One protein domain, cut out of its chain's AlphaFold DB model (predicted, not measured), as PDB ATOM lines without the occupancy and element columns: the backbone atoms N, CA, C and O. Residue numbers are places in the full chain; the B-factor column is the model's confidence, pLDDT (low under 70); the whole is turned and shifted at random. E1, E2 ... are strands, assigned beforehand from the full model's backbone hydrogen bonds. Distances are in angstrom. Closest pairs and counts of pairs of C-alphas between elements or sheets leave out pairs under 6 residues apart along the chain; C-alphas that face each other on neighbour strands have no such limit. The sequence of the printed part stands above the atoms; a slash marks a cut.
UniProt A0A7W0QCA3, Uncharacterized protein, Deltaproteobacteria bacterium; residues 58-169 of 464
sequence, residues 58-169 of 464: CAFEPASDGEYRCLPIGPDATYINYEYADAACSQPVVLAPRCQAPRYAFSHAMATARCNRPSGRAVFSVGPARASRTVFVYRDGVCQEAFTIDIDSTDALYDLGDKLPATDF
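What this domain is: This is residues 58 to 169 of the 464 residues of an uncharacterized protein of Deltaproteobacteria bacterium (UniProt A0A7W0QCA3). A strongly twisted five-stranded sheet, E3 E5 E6 E9 E4, curls like part of a barrel, with a hairpin of E1 and E2 at one end of the domain and a hairpin of E7 and E8 at the other. It is a folded sheet, bent back on itself into two leaves that face each other, E3 E5 and E9 E4, with E6 as the hinge. The printed part has 112 residues, no named helix and nine named strands, E1 to E9 along the chain; the class is all strand and the large sheet is mixed. The whole is compact, with a radius of gyration of the C-alphas of 14.6 A and spans of 40 by 34 by 20 A.

How they stand to each other: E6, residues 119 to 129, and E5, residues 104 to 109, form an antiparallel hairpin, with N 124 and O 105 2.8 A apart. E3, residues 77 to 79, is parallel to E5, with N 106 and O 78 at 2.9 A. E9, residues 155 to 164, is antiparallel to E6, with N 127 and O 159 at 2.8 A. E4, residues 92 to 97, is antiparallel to E9, with N 156 and O 96 at 2.8 A. Across the curl, the closest C-alphas of edge strands E3 and E4, Thr 78 and Ala 96, are 6.7 A apart. The antiparallel hairpin of E1, residues 58 to 62, and E2, residues 68 to 72, has N 61 and O 69 at 2.9 A; the closest C-alphas of E1 and E6, Pro 62 and Gly 120, are 4.5 A apart. In the antiparallel hairpin of E7, residues 134 to 139, and E8, residues 142 to 148, N 146 and O 135 are 2.8 A apart; E7 and E4 are near each other.

Where its parts are: E1 begins at C-alpha 58, (126.446, 146.749, 181.504). E6 is 28.3 A long; E9, 24.1 A, bends by 58 degrees at residue 161 and ends at C-alpha 164, (138.781, 153.614, 176.453).

The domain as a whole: The C-alphas farthest apart, Arg 114 and Asp 152, are 41.7 A apart. The printed part has no cut; the link from E3 to E4 is long. Residues 109 to 118 and 151 have pLDDT under 70.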
ATOM      1  N   CYS A  58     126.277 145.354 181.131       98.38
ATOM      2  CA  CYS A  58     126.446 146.749 181.504       98.38
ATOM      3  C   CYS A  58     125.236 147.332 182.249       98.38
ATOM      4  O   CYS A  58     124.127 146.794 182.231       98.38
ATOM      5  N   ALA A  59     125.462 148.453 182.930       97.38
ATOM      6  CA  ALA A  59     124.425 149.266 183.559       97.38
ATOM      7  C   ALA A  59     124.669 150.746 183.260       97.38
ATOM      8  O   ALA A  59     125.809 151.149 183.013       97.38
ATOM      9  N   PHE A  60     123.607 151.555 183.277       97.12
ATOM     10  CA  PHE A  60     123.739 152.999 183.106       97.12
ATOM     11  C   PHE A  60     124.408 153.621 184.325       97.12
ATOM     12  O   PHE A  60     123.862 153.624 185.423       97.12
ATOM     13  N   GLU A  61     125.603 154.152 184.112       95.19
ATOM     14  CA  GLU A  61     126.464 154.723 185.142       95.19
ATOM     15  C   GLU A  61     127.098 156.014 184.603       95.19
ATOM     16  O   GLU A  61     127.344 156.109 183.393       95.19
ATOM     17  N   PRO A  62     127.404 157.011 185.452       93.69
ATOM     18  CA  PRO A  62     128.123 158.202 185.015       93.69
ATOM     19  C   PRO A  62     129.511 157.833 184.475       93.69
ATOM     20  O   PRO A  62     130.320 157.223 185.181       93.69
ATOM     21  N   ALA A  63     129.811 158.226 183.241       95.19
ATOM     22  CA  ALA A  63     131.083 157.999 182.562       95.19
ATOM     23  C   ALA A  63     132.011 159.220 182.656       95.19
ATOM     24  O   ALA A  63     131.604 160.310 183.053       95.19
ATOM     25  N   SER A  64     133.293 159.053 182.311       93.62
ATOM     26  CA  SER A  64     134.312 160.106 182.503       93.62
ATOM     27  C   SER A  64     134.105 161.408 181.707       93.62
ATOM     28  O   SER A  64     134.868 162.353 181.895       93.62
ATOM     29  N   ASP A  65     133.105 161.467 180.829       94.12
ATOM     30  CA  ASP A  65     132.649 162.667 180.118       94.12
ATOM     31  C   ASP A  65     131.462 163.376 180.799       94.12
ATOM     32  O   ASP A  65     131.051 164.444 180.351       94.12
ATOM     33  N   GLY A  66     130.946 162.829 181.902       90.75
ATOM     34  CA  GLY A  66     129.825 163.377 182.663       90.75
ATOM     35  C   GLY A  66     128.444 162.919 182.186       90.75
ATOM     36  O   GLY A  66     127.454 163.308 182.804       90.75
ATOM     37  N   GLU A  67     128.360 162.094 181.141       94.62
ATOM     38  CA  GLU A  67     127.105 161.503 180.666       94.62
ATOM     39  C   GLU A  67     126.849 160.140 181.321       94.62
ATOM     40  O   GLU A  67     127.781 159.460 181.754       94.62
ATOM     41  N   TYR A  68     125.586 159.707 181.373       95.75
ATOM     42  CA  TYR A  68     125.275 158.318 181.709       95.75
ATOM     43  C   TYR A  68     125.532 157.438 180.496       95.75
ATOM     44  O   TYR A  68     125.092 157.748 179.390       95.75
ATOM     45  N   ARG A  69     126.235 156.325 180.699       97.94
ATOM     46  CA  ARG A  69     126.519 155.354 179.640       97.94
ATOM     47  C   ARG A  69     126.360 153.934 180.153       97.94
ATOM     48  O   ARG A  69     126.505 153.700 181.348       97.94
ATOM     49  N   CYS A  70     126.086 152.986 179.259       98.31
ATOM     50  CA  CYS A  70     126.075 151.567 179.613       98.31
ATOM     51  C   CYS A  70     127.512 151.084 179.845       98.31
ATOM     52  O   CYS A  70     128.217 150.709 178.905       98.31
ATOM     53  N   LEU A  71     127.973 151.154 181.095       97.81
ATOM     54  CA  LEU A  71     129.336 150.804 181.482       97.81
ATOM     55  C   LEU A  71     129.424 149.348 181.953       97.81
ATOM     56  O   LEU A  71     128.460 148.859 182.547       97.81
ATOM     57  N   PRO A  72     130.561 148.662 181.721       97.56
ATOM     58  CA  PRO A  72     130.742 147.265 182.107       97.56
ATOM     59  C   PRO A  72     130.447 147.018 183.593       97.56
ATOM     60  O   PRO A  72     130.896 147.784 184.449       97.56
ATOM     61  N   ILE A  73     129.747 145.925 183.900       95.62
ATOM     62  CA  ILE A  73     129.484 145.465 185.272       95.62
ATOM     63  C   ILE A  73     129.815 143.979 185.431       95.62
ATOM     64  O   ILE A  73     130.147 143.280 184.476       95.62
ATOM     65  N   GLY A  74     129.660 143.477 186.657       92.19
ATOM     66  CA  GLY A  74     129.778 142.053 186.934       92.19
ATOM     67  C   GLY A  74     131.199 141.553 186.676       92.19
ATOM     68  O   GLY A  74     132.155 142.286 186.916       92.19
ATOM     69  N   PRO A  75     131.364 140.307 186.219       91.50
ATOM     70  CA  PRO A  75     132.683 139.698 186.156       91.50
ATOM     71  C   PRO A  75     133.523 140.162 184.950       91.50
ATOM     72  O   PRO A  75     134.709 139.851 184.874       91.50
ATOM     73  N   ASP A  76     132.938 140.923 184.021       93.38
ATOM     74  CA  ASP A  76     133.677 141.562 182.927       93.38
ATOM     75  C   ASP A  76     134.452 142.806 183.385       93.38
ATOM     76  O   ASP A  76     135.293 143.311 182.634       93.38
ATOM     77  N   ALA A  77     134.187 143.305 184.597       95.44
ATOM     78  CA  ALA A  77     134.713 144.562 185.105       95.44
ATOM     79  C   ALA A  77     135.343 144.407 186.499       95.44
ATOM     80  O   ALA A  77     134.801 143.729 187.367       95.44
ATOM     81  N   THR A  78     136.464 145.088 186.745       95.19
ATOM     82  CA  THR A  78     137.073 145.207 188.084       95.19
ATOM     83  C   THR A  78     137.388 146.661 188.435       95.19
ATOM     84  O   THR A  78     137.374 147.546 187.576       95.19
ATOM     85  N   TYR A  79     137.688 146.916 189.706       92.88
ATOM     86  CA  TYR A  79     138.038 148.242 190.200       92.88
ATOM     87  C   TYR A  79     139.554 148.481 190.215       92.88
ATOM     88  O   TYR A  79     140.338 147.591 190.539       92.88
ATOM     89  N   ILE A  80     139.975 149.707 189.895       90.88
ATOM     90  CA  ILE A  80     141.377 150.129 189.976       90.88
ATOM     91  C   ILE A  80     141.682 150.618 191.395       90.88
ATOM     92  O   ILE A  80     141.277 151.712 191.785       90.88
ATOM     93  N   ASN A  81     142.481 149.850 192.138       87.19
ATOM     94  CA  ASN A  81     142.942 150.202 193.489       87.19
ATOM     95  C   ASN A  81     144.222 151.068 193.512       87.19
ATOM     96  O   ASN A  81     144.850 151.214 194.558       87.19
ATOM     97  N   TYR A  82     144.610 151.655 192.369       87.81
ATOM     98  CA  TYR A  82     145.853 152.426 192.192       87.81
ATOM     99  C   TYR A  82     147.107 151.651 192.638       87.81
ATOM    100  O   TYR A  82     147.984 152.162 193.337       87.81
ATOM    101  N   GLU A  83     147.159 150.391 192.216       94.50
ATOM    102  CA  GLU A  83     148.252 149.450 192.432       94.50
ATOM    103  C   GLU A  83     149.197 149.445 191.225       94.50
ATOM    104  O   GLU A  83     148.785 149.702 190.092       94.50
ATOM    105  N   TYR A  84     150.468 149.129 191.462       96.12
ATOM    106  CA  TYR A  84     151.511 149.134 190.440       96.12
ATOM    107  C   TYR A  84     152.348 147.861 190.497       96.12
ATOM    108  O   TYR A  84     152.548 147.279 191.561       96.12
ATOM    109  N   ALA A  85     152.877 147.440 189.353       95.56
ATOM    110  CA  ALA A  85     153.734 146.256 189.267       95.56
ATOM    111  C   ALA A  85     155.236 146.547 189.408       95.56
ATOM    112  O   ALA A  85     156.047 145.623 189.308       95.56
ATOM    113  N   ASP A  86     155.620 147.809 189.602       96.25
ATOM    114  CA  ASP A  86     157.012 148.240 189.685       96.25
ATOM    115  C   ASP A  86     157.250 149.255 190.808       96.25
ATOM    116  O   ASP A  86     156.383 150.055 191.154       96.25
ATOM    117  N   ALA A  87     158.480 149.263 191.324       96.44
ATOM    118  CA  ALA A  87     158.912 150.140 192.411       96.44
ATOM    119  C   ALA A  87     158.979 151.634 192.044       96.44
ATOM    120  O   ALA A  87     159.243 152.454 192.920       96.44
ATOM    121  N   ALA A  88     158.771 152.009 190.776       96.94
ATOM    122  CA  ALA A  88     158.625 153.405 190.368       96.94
ATOM    123  C   ALA A  88     157.150 153.828 190.229       96.94
ATOM    124  O   ALA A  88     156.893 154.987 189.909       96.94
ATOM    125  N   CYS A  89     156.195 152.926 190.494       96.62
ATOM    126  CA  CYS A  89     154.758 153.153 190.359       96.62
ATOM    127  C   CYS A  89     154.397 153.705 188.971       96.62
ATOM    128  O   CYS A  89     153.660 154.680 188.835       96.62
ATOM    129  N   SER A  90     154.973 153.102 187.928       96.12
ATOM    130  CA  SER A  90     154.832 153.556 186.541       96.12
ATOM    131  C   SER A  90     153.964 152.632 185.682       96.12
ATOM    132  O   SER A  90     153.482 153.044 184.629       96.12
ATOM    133  N   GLN A  91     153.737 151.400 186.135       95.38
ATOM    134  CA  GLN A  91     152.976 150.361 185.451       95.38
ATOM    135  C   GLN A  91     151.758 149.990 186.298       95.38
ATOM    136  O   GLN A  91     151.865 149.109 187.160       95.38
ATOM    137  N   PRO A  92     150.618 150.678 186.107       95.75
ATOM    138  CA  PRO A  92     149.413 150.375 186.857       95.75
ATOM    139  C   PRO A  92     148.935 148.955 186.552       95.75
ATOM    140  O   PRO A  92     149.018 148.471 185.421       95.75
ATOM    141  N   VAL A  93     148.421 148.297 187.581       96.44
ATOM    142  CA  VAL A  93     147.842 146.958 187.499       96.44
ATOM    143  C   VAL A  93     146.501 146.913 188.204       96.44
ATOM    144  O   VAL A  93     146.149 147.801 188.980       96.44
ATOM    145  N   VAL A  94     145.748 145.858 187.918       95.75
ATOM    146  CA  VAL A  94     144.529 145.520 188.649       95.75
ATOM    147  C   VAL A  94     144.637 144.121 189.222       95.75
ATOM    148  O   VAL A  94     145.139 143.206 188.566       95.75
ATOM    149  N   LEU A  95     144.156 143.966 190.449       93.12
ATOM    150  CA  LEU A  95     143.979 142.675 191.089       93.12
ATOM    151  C   LEU A  95     142.590 142.136 190.744       93.12
ATOM    152  O   LEU A  95     141.583 142.822 190.933       93.12
ATOM    153  N   ALA A  96     142.529 140.916 190.218       93.12
ATOM    154  CA  ALA A  96     141.268 140.256 189.903       93.12
ATOM    155  C   ALA A  96     141.385 138.722 189.987       93.12
ATOM    156  O   ALA A  96     142.500 138.194 189.969       93.12
ATOM    157  N   PRO A  97     140.261 137.987 190.048       91.38
ATOM    158  CA  PRO A  97     140.278 136.527 190.150       91.38
ATOM    159  C   PRO A  97     140.842 135.855 188.884       91.38
ATOM    160  O   PRO A  97     140.481 136.208 187.764       91.38
ATOM    161  N   ARG A  98     141.691 134.829 189.038       89.31
ATOM    162  CA  ARG A  98     142.390 134.129 187.932       89.31
ATOM    163  C   ARG A  98     141.475 133.387 186.972       89.31
ATOM    164  O   ARG A  98     141.757 133.298 185.781       89.31
ATOM    165  N   CYS A  99     140.424 132.791 187.509       89.75
ATOM    166  CA  CYS A  99     139.427 132.019 186.767       89.75
ATOM    167  C   CYS A  99     138.653 132.842 185.740       89.75
ATOM    168  O   CYS A  99     138.161 132.275 184.767       89.75
ATOM    169  N   GLN A 100     138.532 134.150 185.960       90.38
ATOM    170  CA  GLN A 100     137.819 135.040 185.067       90.38
ATOM    171  C   GLN A 100     138.541 136.379 185.026       90.38
ATOM    172  O   GLN A 100     138.264 137.286 185.807       90.38
ATOM    173  N   ALA A 101     139.485 136.473 184.091       93.50
ATOM    174  CA  ALA A 101     140.156 137.726 183.799       93.50
ATOM    175  C   ALA A 101     139.103 138.765 183.373       93.50
ATOM    176  O   ALA A 101     138.405 138.526 182.379       93.50
ATOM    177  N   PRO A 102     138.977 139.896 184.086       95.81
ATOM    178  CA  PRO A 102     138.071 140.947 183.666       95.81
ATOM    179  C   PRO A 102     138.566 141.507 182.333       95.81
ATOM    180  O   PRO A 102     139.767 141.557 182.070       95.81
ATOM    181  N   ARG A 103     137.640 141.934 181.478       97.38
ATOM    182  CA  ARG A 103     137.971 142.594 180.205       97.38
ATOM    183  C   ARG A 103     138.208 144.086 180.392       97.38
ATOM    184  O   ARG A 103     138.938 144.707 179.615       97.38
ATOM    185  N   TYR A 104     137.566 144.648 181.409       98.12
ATOM    186  CA  TYR A 104     137.542 146.064 181.697       98.12
ATOM    187  C   TYR A 104     137.953 146.328 183.140       98.12
ATOM    188  O   TYR A 104     137.692 145.543 184.050       98.12
ATOM    189  N   ALA A 105     138.567 147.478 183.355       97.12
ATOM    190  CA  ALA A 105     138.779 148.033 184.676       97.12
ATOM    191  C   ALA A 105     138.235 149.454 184.709       97.12
ATOM    192  O   ALA A 105     138.273 150.154 183.696       97.12
ATOM    193  N   PHE A 106     137.732 149.893 185.856       95.06
ATOM    194  CA  PHE A 106     137.286 151.267 186.024       95.06
ATOM    195  C   PHE A 106     137.954 151.936 187.214       95.06
ATOM    196  O   PHE A 106     138.132 151.336 188.273       95.06
ATOM    197  N   SER A 107     138.308 153.207 187.039       91.44
ATOM    198  CA  SER A 107     138.627 154.085 188.157       91.44
ATOM    199  C   SER A 107     137.424 154.966 188.441       91.44
ATOM    200  O   SER A 107     136.789 155.501 187.525       91.44
ATOM    201  N   HIS A 108     137.127 155.165 189.722       81.69
ATOM    202  CA  HIS A 108     136.462 156.394 190.102       81.69
ATOM    203  C   HIS A 108     137.512 157.485 189.961       81.69
ATOM    204  O   HIS A 108     138.604 157.379 190.534       81.69
ATOM    205  N   ALA A 109     137.202 158.542 189.211       68.81
ATOM    206  CA  ALA A 109     137.902 159.778 189.500       68.81
ATOM    207  C   ALA A 109     137.675 160.039 190.999       68.81
ATOM    208  O   ALA A 109     136.561 159.866 191.496       68.81
ATOM    209  N   MET A 110     138.745 160.307 191.746       60.91
ATOM    210  CA  MET A 110     138.577 160.704 193.139       60.91
ATOM    211  C   MET A 110     137.746 161.981 193.103       60.91
ATOM    212  O   MET A 110     138.158 162.938 192.446       60.91
ATOM    213  N   ALA A 111     136.566 161.971 193.725       55.41
ATOM    214  CA  ALA A 111     135.701 163.138 193.763       55.41
ATOM    215  C   ALA A 111     136.494 164.292 194.394       55.41
ATOM    216  O   ALA A 111     136.746 164.320 195.594       55.41
ATOM    217  N   THR A 112     136.964 165.228 193.569       51.62
ATOM    218  CA  THR A 112     137.683 166.422 194.035       51.62
ATOM    219  C   THR A 112     136.718 167.501 194.528       51.62
ATOM    220  O   THR A 112     137.149 168.513 195.077       51.62
ATOM    221  N   ALA A 113     135.411 167.290 194.352       53.88
ATOM    222  CA  ALA A 113     134.347 168.194 194.760       53.88
ATOM    223  C   ALA A 113     133.505 167.581 195.891       53.88
ATOM    224  O   ALA A 113     133.311 166.373 195.948       53.88
ATOM    225  N   ARG A 114     132.969 168.444 196.765       56.66
ATOM    226  CA  ARG A 114     132.176 168.122 197.976       56.66
ATOM    227  C   ARG A 114     130.866 167.359 197.729       56.66
ATOM    228  O   ARG A 114     130.174 167.023 198.687       56.66
ATOM    229  N   CYS A 115     130.533 167.104 196.471       60.38
ATOM    230  CA  CYS A 115     129.407 166.281 196.077       60.38
ATOM    231  C   CYS A 115     130.002 164.971 195.582       60.38
ATOM    232  O   CYS A 115     130.765 164.984 194.613       60.38
ATOM    233  N   ASN A 116     129.641 163.859 196.212       54.25
ATOM    234  CA  ASN A 116     130.031 162.517 195.798       54.25
ATOM    235  C   ASN A 116     129.289 162.128 194.497       54.25
ATOM    236  O   ASN A 116     128.802 161.009 194.360       54.25
ATOM    237  N   ARG A 117     129.181 163.053 193.515       59.03
ATOM    238  CA  ARG A 117     128.878 162.667 192.134       59.03
ATOM    239  C   ARG A 117     130.001 161.714 191.819       59.03
ATOM    240  O   ARG A 117     131.153 162.127 191.990       59.03
ATOM    241  N   PRO A 118     129.711 160.486 191.368       60.78
ATOM    242  CA  PRO A 118     130.742 159.675 190.770       60.78
ATOM    243  C   PRO A 118     131.327 160.552 189.669       60.78
ATOM    244  O   PRO A 118     130.679 160.790 188.650       60.78
ATOM    245  N   SER A 119     132.495 161.149 189.910       70.44
ATOM    246  CA  SER A 119     133.247 161.809 188.863       70.44
ATOM    247  C   SER A 119     133.506 160.684 187.891       70.44
ATOM    248  O   SER A 119     134.106 159.676 188.276       70.44
ATOM    249  N   GLY A 120     132.813 160.761 186.754       85.06
ATOM    250  CA  GLY A 120     132.316 159.548 186.133       85.06
ATOM    251  C   GLY A 120     133.426 158.567 185.788       85.06
ATOM    252  O   GLY A 120     134.601 158.922 185.658       85.06
ATOM    253  N   ARG A 121     133.059 157.295 185.697       92.75
ATOM    254  CA  ARG A 121     134.018 156.201 185.599       92.75
ATOM    255  C   ARG A 121     134.816 156.317 184.303       92.75
ATOM    256  O   ARG A 121     134.256 156.422 183.209       92.75
ATOM    257  N   ALA A 122     136.140 156.299 184.425       95.00
ATOM    258  CA  ALA A 122     137.010 156.047 183.287       95.00
ATOM    259  C   ALA A 122     137.143 154.535 183.130       95.00
ATOM    260  O   ALA A 122     137.446 153.852 184.105       95.00
ATOM    261  N   VAL A 123     136.912 154.026 181.921       97.06
ATOM    262  CA  VAL A 123     137.044 152.599 181.612       97.06
ATOM    263  C   VAL A 123     138.371 152.365 180.907       97.06
ATOM    264  O   VAL A 123     138.764 153.143 180.041       97.06
ATOM    265  N   PHE A 124     139.051 151.292 181.268       97.69
ATOM    266  CA  PHE A 124     140.327 150.867 180.715       97.69
ATOM    267  C   PHE A 124     140.201 149.423 180.245       97.69
ATOM    268  O   PHE A 124     139.472 148.635 180.850       97.69
ATOM    269  N   SER A 125     140.908 149.058 179.180       97.88
ATOM    270  CA  SER A 125     141.080 147.642 178.839       97.88
ATOM    271  C   SER A 125     141.965 146.947 179.875       97.88
ATOM    272  O   SER A 125     142.875 147.574 180.416       97.88
ATOM    273  N   VAL A 126     141.747 145.658 180.114       97.69
ATOM    274  CA  VAL A 126     142.628 144.831 180.949       97.69
ATOM    275  C   VAL A 126     143.459 143.913 180.055       97.69
ATOM    276  O   VAL A 126     142.942 143.263 179.146       97.69
ATOM    277  N   GLY A 127     144.770 143.921 180.282       96.56
ATOM    278  CA  GLY A 127     145.756 143.125 179.563       96.56
ATOM    279  C   GLY A 127     145.935 141.714 180.138       96.56
ATOM    280  O   GLY A 127     145.118 141.234 180.923       96.56
ATOM    281  N   PRO A 128     147.006 141.003 179.740       95.12
ATOM    282  CA  PRO A 128     147.280 139.661 180.239       95.12
ATOM    283  C   PRO A 128     147.635 139.653 181.735       95.12
ATOM    284  O   PRO A 128     148.069 140.655 182.307       95.12
ATOM    285  N   ALA A 129     147.497 138.480 182.357       94.31
ATOM    286  CA  ALA A 129     147.979 138.248 183.713       94.31
ATOM    287  C   ALA A 129     149.515 138.329 183.771       94.31
ATOM    288  O   ALA A 129     150.217 137.804 182.901       94.31
ATOM    289  N   ARG A 130     150.046 138.943 184.828       93.12
ATOM    290  CA  ARG A 130     151.481 139.061 185.090       93.12
ATOM    291  C   ARG A 130     152.028 137.852 185.841       93.12
ATOM    292  O   ARG A 130     151.378 137.263 186.698       93.12
ATOM    293  N   ALA A 131     153.298 137.546 185.564       88.25
ATOM    294  CA  ALA A 131     154.082 136.609 186.366       88.25
ATOM    295  C   ALA A 131     154.594 137.238 187.677       88.25
ATOM    296  O   ALA A 131     154.794 136.523 188.659       88.25
ATOM    297  N   SER A 132     154.822 138.561 187.685       82.94
ATOM    298  CA  SER A 132     155.177 139.302 188.902       82.94
ATOM    299  C   SER A 132     154.009 139.300 189.881       82.94
ATOM    300  O   SER A 132     152.853 139.376 189.472       82.94
ATOM    301  N   ARG A 133     154.334 139.221 191.170       87.88
ATOM    302  CA  ARG A 133     153.383 139.081 192.284       87.88
ATOM    303  C   ARG A 133     153.487 140.202 193.299       87.88
ATOM    304  O   ARG A 133     152.652 140.284 194.193       87.88
ATOM    305  N   THR A 134     154.535 141.006 193.190       94.25
ATOM    306  CA  THR A 134     154.779 142.123 194.086       94.25
ATOM    307  C   THR A 134     153.948 143.301 193.615       94.25
ATOM    308  O   THR A 134     154.064 143.731 192.466       94.25
ATOM    309  N   VAL A 135     153.106 143.790 194.514       95.25
ATOM    310  CA  VAL A 135     152.271 144.965 194.321       95.25
ATOM    311  C   VAL A 135     152.925 146.139 195.021       95.25
ATOM    312  O   VAL A 135     153.326 146.042 196.181       95.25
ATOM    313  N   PHE A 136     152.995 147.262 194.325       96.31
ATOM    314  CA  PHE A 136     153.447 148.537 194.849       96.31
ATOM    315  C   PHE A 136     152.272 149.505 194.934       96.31
ATOM    316  O   PHE A 136     151.352 149.464 194.119       96.31
ATOM    317  N   VAL A 137     152.303 150.394 195.920       95.19
ATOM    318  CA  VAL A 137     151.326 151.473 196.086       95.19
ATOM    319  C   VAL A 137     152.061 152.789 196.273       95.19
ATOM    320  O   VAL A 137     153.115 152.848 196.910       95.19
ATOM    321  N   TYR A 138     151.490 153.863 195.737       93.25
ATOM    322  CA  TYR A 138     152.017 155.208 195.929       93.25
ATOM    323  C   TYR A 138     151.426 155.812 197.207       93.25
ATOM    324  O   TYR A 138     150.217 156.027 197.285       93.25
ATOM    325  N   ARG A 139     152.255 156.072 198.223       93.19
ATOM    326  CA  ARG A 139     151.839 156.719 199.480       93.19
ATOM    327  C   ARG A 139     152.847 157.781 199.888       93.19
ATOM    328  O   ARG A 139     154.049 157.570 199.777       93.19
ATOM    329  N   ASP A 140     152.343 158.928 200.332       91.62
ATOM    330  CA  ASP A 140     153.155 160.041 200.844       91.62
ATOM    331  C   ASP A 140     154.280 160.482 199.891       91.62
ATOM    332  O   ASP A 140     155.388 160.825 200.300       91.62
ATOM    333  N   GLY A 141     153.997 160.461 198.586       93.38
ATOM    334  CA  GLY A 141     154.955 160.860 197.559       93.38
ATOM    335  C   GLY A 141     155.955 159.770 197.147       93.38
ATOM    336  O   GLY A 141     156.788 160.015 196.272       93.38
ATOM    337  N   VAL A 142     155.890 158.581 197.754       95.88
ATOM    338  CA  VAL A 142     156.845 157.486 197.555       95.88
ATOM    339  C   VAL A 142     156.123 156.229 197.074       95.88
ATOM    340  O   VAL A 142     155.061 155.858 197.571       95.88
ATOM    341  N   CYS A 143     156.720 155.551 196.098       97.56
ATOM    342  CA  CYS A 143     156.283 154.224 195.694       97.56
ATOM    343  C   CYS A 143     156.894 153.180 196.629       97.56
ATOM    344  O   CYS A 143     158.117 153.106 196.757       97.56
ATOM    345  N   GLN A 144     156.056 152.385 197.287       97.19
ATOM    346  CA  GLN A 144     156.505 151.361 198.228       97.19
ATOM    347  C   GLN A 144     155.824 150.025 197.953       97.19
ATOM    348  O   GLN A 144     154.688 149.981 197.484       97.19
ATOM    349  N   GLU A 145     156.529 148.937 198.251       96.19
ATOM    350  CA  GLU A 145     155.954 147.596 198.215       96.19
ATOM    351  C   GLU A 145     154.809 147.510 199.231       96.19
ATOM    352  O   GLU A 145     154.968 147.869 200.398       96.19
ATOM    353  N   ALA A 146     153.644 147.070 198.767       92.44
ATOM    354  CA  ALA A 146     152.451 146.911 199.583       92.44
ATOM    355  C   ALA A 146     152.337 145.477 200.103       92.44
ATOM    356  O   ALA A 146     152.226 145.253 201.307       92.44
ATOM    357  N   PHE A 147     152.347 144.514 199.182       91.31
ATOM    358  CA  PHE A 147     152.226 143.090 199.470       91.31
ATOM    359  C   PHE A 147     152.714 142.250 198.285       91.31
ATOM    360  O   PHE A 147     152.848 142.738 197.161       91.31
ATOM    361  N   THR A 148     152.949 140.963 198.538       88.38
ATOM    362  CA  THR A 148     153.217 139.966 197.499       88.38
ATOM    363  C   THR A 148     152.095 138.932 197.487       88.38
ATOM    364  O   THR A 148     151.714 138.407 198.531       88.38
ATOM    365  N   ILE A 149     151.564 138.645 196.302       83.94
ATOM    366  CA  ILE A 149     150.460 137.704 196.094       83.94
ATOM    367  C   ILE A 149     150.979 136.259 196.086       83.94
ATOM    368  O   ILE A 149     151.894 135.910 195.325       83.94
ATOM    369  N   ASP A 150     150.360 135.409 196.903       82.12
ATOM    370  CA  ASP A 150     150.719 133.995 197.047       82.12
ATOM    371  C   ASP A 150     150.501 133.189 195.741       82.12
ATOM    372  O   ASP A 150     149.674 133.516 194.887       82.12
ATOM    373  N   ILE A 151     151.291 132.135 195.507       61.47
ATOM    374  CA  ILE A 151     151.145 131.207 194.363       61.47
ATOM    375  C   ILE A 151     149.753 130.607 194.333       61.47
ATOM    376  O   ILE A 151     149.139 130.578 193.259       61.47
ATOM    377  N   ASP A 152     149.267 130.267 195.517       72.94
ATOM    378  CA  ASP A 152     148.008 129.575 195.732       72.94
ATOM    379  C   ASP A 152     146.826 130.542 195.893       72.94
ATOM    380  O   ASP A 152     145.701 130.108 196.138       72.94
ATOM    381  N   SER A 153     147.046 131.853 195.720       77.31
ATOM    382  CA  SER A 153     145.943 132.809 195.687       77.31
ATOM    383  C   SER A 153     145.060 132.582 194.459       77.31
ATOM    384  O   SER A 153     145.538 132.376 193.336       77.31
ATOM    385  N   THR A 154     143.759 132.741 194.664       85.62
ATOM    386  CA  THR A 154     142.742 132.771 193.607       85.62
ATOM    387  C   THR A 154     142.864 134.012 192.719       85.62
ATOM    388  O   THR A 154     142.316 134.026 191.622       85.62
ATOM    389  N   ASP A 155     143.631 135.019 193.145       89.88
ATOM    390  CA  ASP A 155     143.812 136.282 192.426       89.88
ATOM    391  C   ASP A 155     145.081 136.321 191.558       89.88
ATOM    392  O   ASP A 155     146.077 135.624 191.796       89.88
ATOM    393  N   ALA A 156     145.051 137.163 190.529       92.81
ATOM    394  CA  ALA A 156     146.183 137.534 189.690       92.81
ATOM    395  C   ALA A 156     146.238 139.046 189.473       92.81
ATOM    396  O   ALA A 156     145.224 139.742 189.506       92.81
ATOM    397  N   LEU A 157     147.453 139.528 189.206       94.81
ATOM    398  CA  LEU A 157     147.674 140.871 188.692       94.81
ATOM    399  C   LEU A 157     147.540 140.860 187.186       94.81
ATOM    400  O   LEU A 157     148.145 140.020 186.520       94.81
ATOM    401  N   TYR A 158     146.813 141.829 186.663       96.50
ATOM    402  CA  TYR A 158     146.671 142.064 185.238       96.50
ATOM    403  C   TYR A 158     147.218 143.438 184.891       96.50
ATOM    404  O   TYR A 158     147.086 144.386 185.668       96.50
ATOM    405  N   ASP A 159     147.826 143.539 183.713       96.25
ATOM    406  CA  ASP A 159     148.204 144.829 183.149       96.25
ATOM    407  C   ASP A 159     146.975 145.719 182.969       96.25
ATOM    408  O   ASP A 159     145.980 145.296 182.378       96.25
ATOM    409  N   LEU A 160     147.045 146.968 183.433       97.00
ATOM    410  CA  LEU A 160     146.058 147.966 183.046       97.00
ATOM    411  C   LEU A 160     146.426 148.496 181.656       97.00
ATOM    412  O   LEU A 160     147.506 149.053 181.459       97.00
ATOM    413  N   GLY A 161     145.543 148.288 180.687       96.62
ATOM    414  CA  GLY A 161     145.717 148.762 179.319       96.62
ATOM    415  C   GLY A 161     145.248 150.205 179.121       96.62
ATOM    416  O   GLY A 161     145.111 150.986 180.065       96.62
ATOM    417  N   ASP A 162     144.982 150.555 177.865       96.81
ATOM    418  CA  ASP A 162     144.619 151.918 177.486       96.81
ATOM    419  C   ASP A 162     143.256 152.337 178.049       96.81
ATOM    420  O   ASP A 162     142.319 151.536 178.165       96.81
ATOM    421  N   LYS A 163     143.132 153.637 178.351       96.62
ATOM    422  CA  LYS A 163     141.839 154.262 178.637       96.62
ATOM    423  C   LYS A 163     140.975 154.205 177.379       96.62
ATOM    424  O   LYS A 163     141.351 154.742 176.338       96.62
ATOM    425  N   LEU A 164     139.789 153.623 177.503       97.44
ATOM    426  CA  LEU A 164     138.781 153.614 176.453       97.44
ATOM    427  C   LEU A 164     138.032 154.960 176.438       97.44
ATOM    428  O   LEU A 164     137.721 155.504 177.506       97.44
ATOM    429  N   PRO A 165     137.732 155.526 175.255       97.38
ATOM    430  CA  PRO A 165     136.867 156.698 175.147       97.38
ATOM    431  C   PRO A 165     135.507 156.435 175.802       97.38
ATOM    432  O   PRO A 165     134.981 155.337 175.707       97.38
ATOM    433  N   ALA A 166     134.886 157.423 176.449       96.81
ATOM    434  CA  ALA A 166     133.536 157.226 176.991       96.81
ATOM    435  C   ALA A 166     132.504 157.002 175.863       96.81
ATOM    436  O   ALA A 166     131.611 156.172 175.989       96.81
ATOM    437  N   THR A 167     132.701 157.645 174.710       97.69
ATOM    438  CA  THR A 167     131.859 157.534 173.504       97.69
ATOM    439  C   THR A 167     131.795 156.135 172.887       97.69
ATOM    440  O   THR A 167     130.987 155.888 172.000       97.69
ATOM    441  N   ASP A 168     132.640 155.214 173.342       97.94
ATOM    442  CA  ASP A 168     132.611 153.805 172.953       97.94
ATOM    443  C   ASP A 168     131.390 153.046 173.510       97.94
ATOM    444  O   ASP A 168     131.018 151.977 172.999       97.94
ATOM    445  N   PHE A 169     130.776 153.592 174.561       98.38
ATOM    446  CA  PHE A 169     129.641 153.034 175.288       98.38
ATOM    447  C   PHE A 169     128.361 153.803 174.950       98.38
ATOM    448  O   PHE A 169     128.387 155.029 174.806       98.38
TER     449      PHE A 169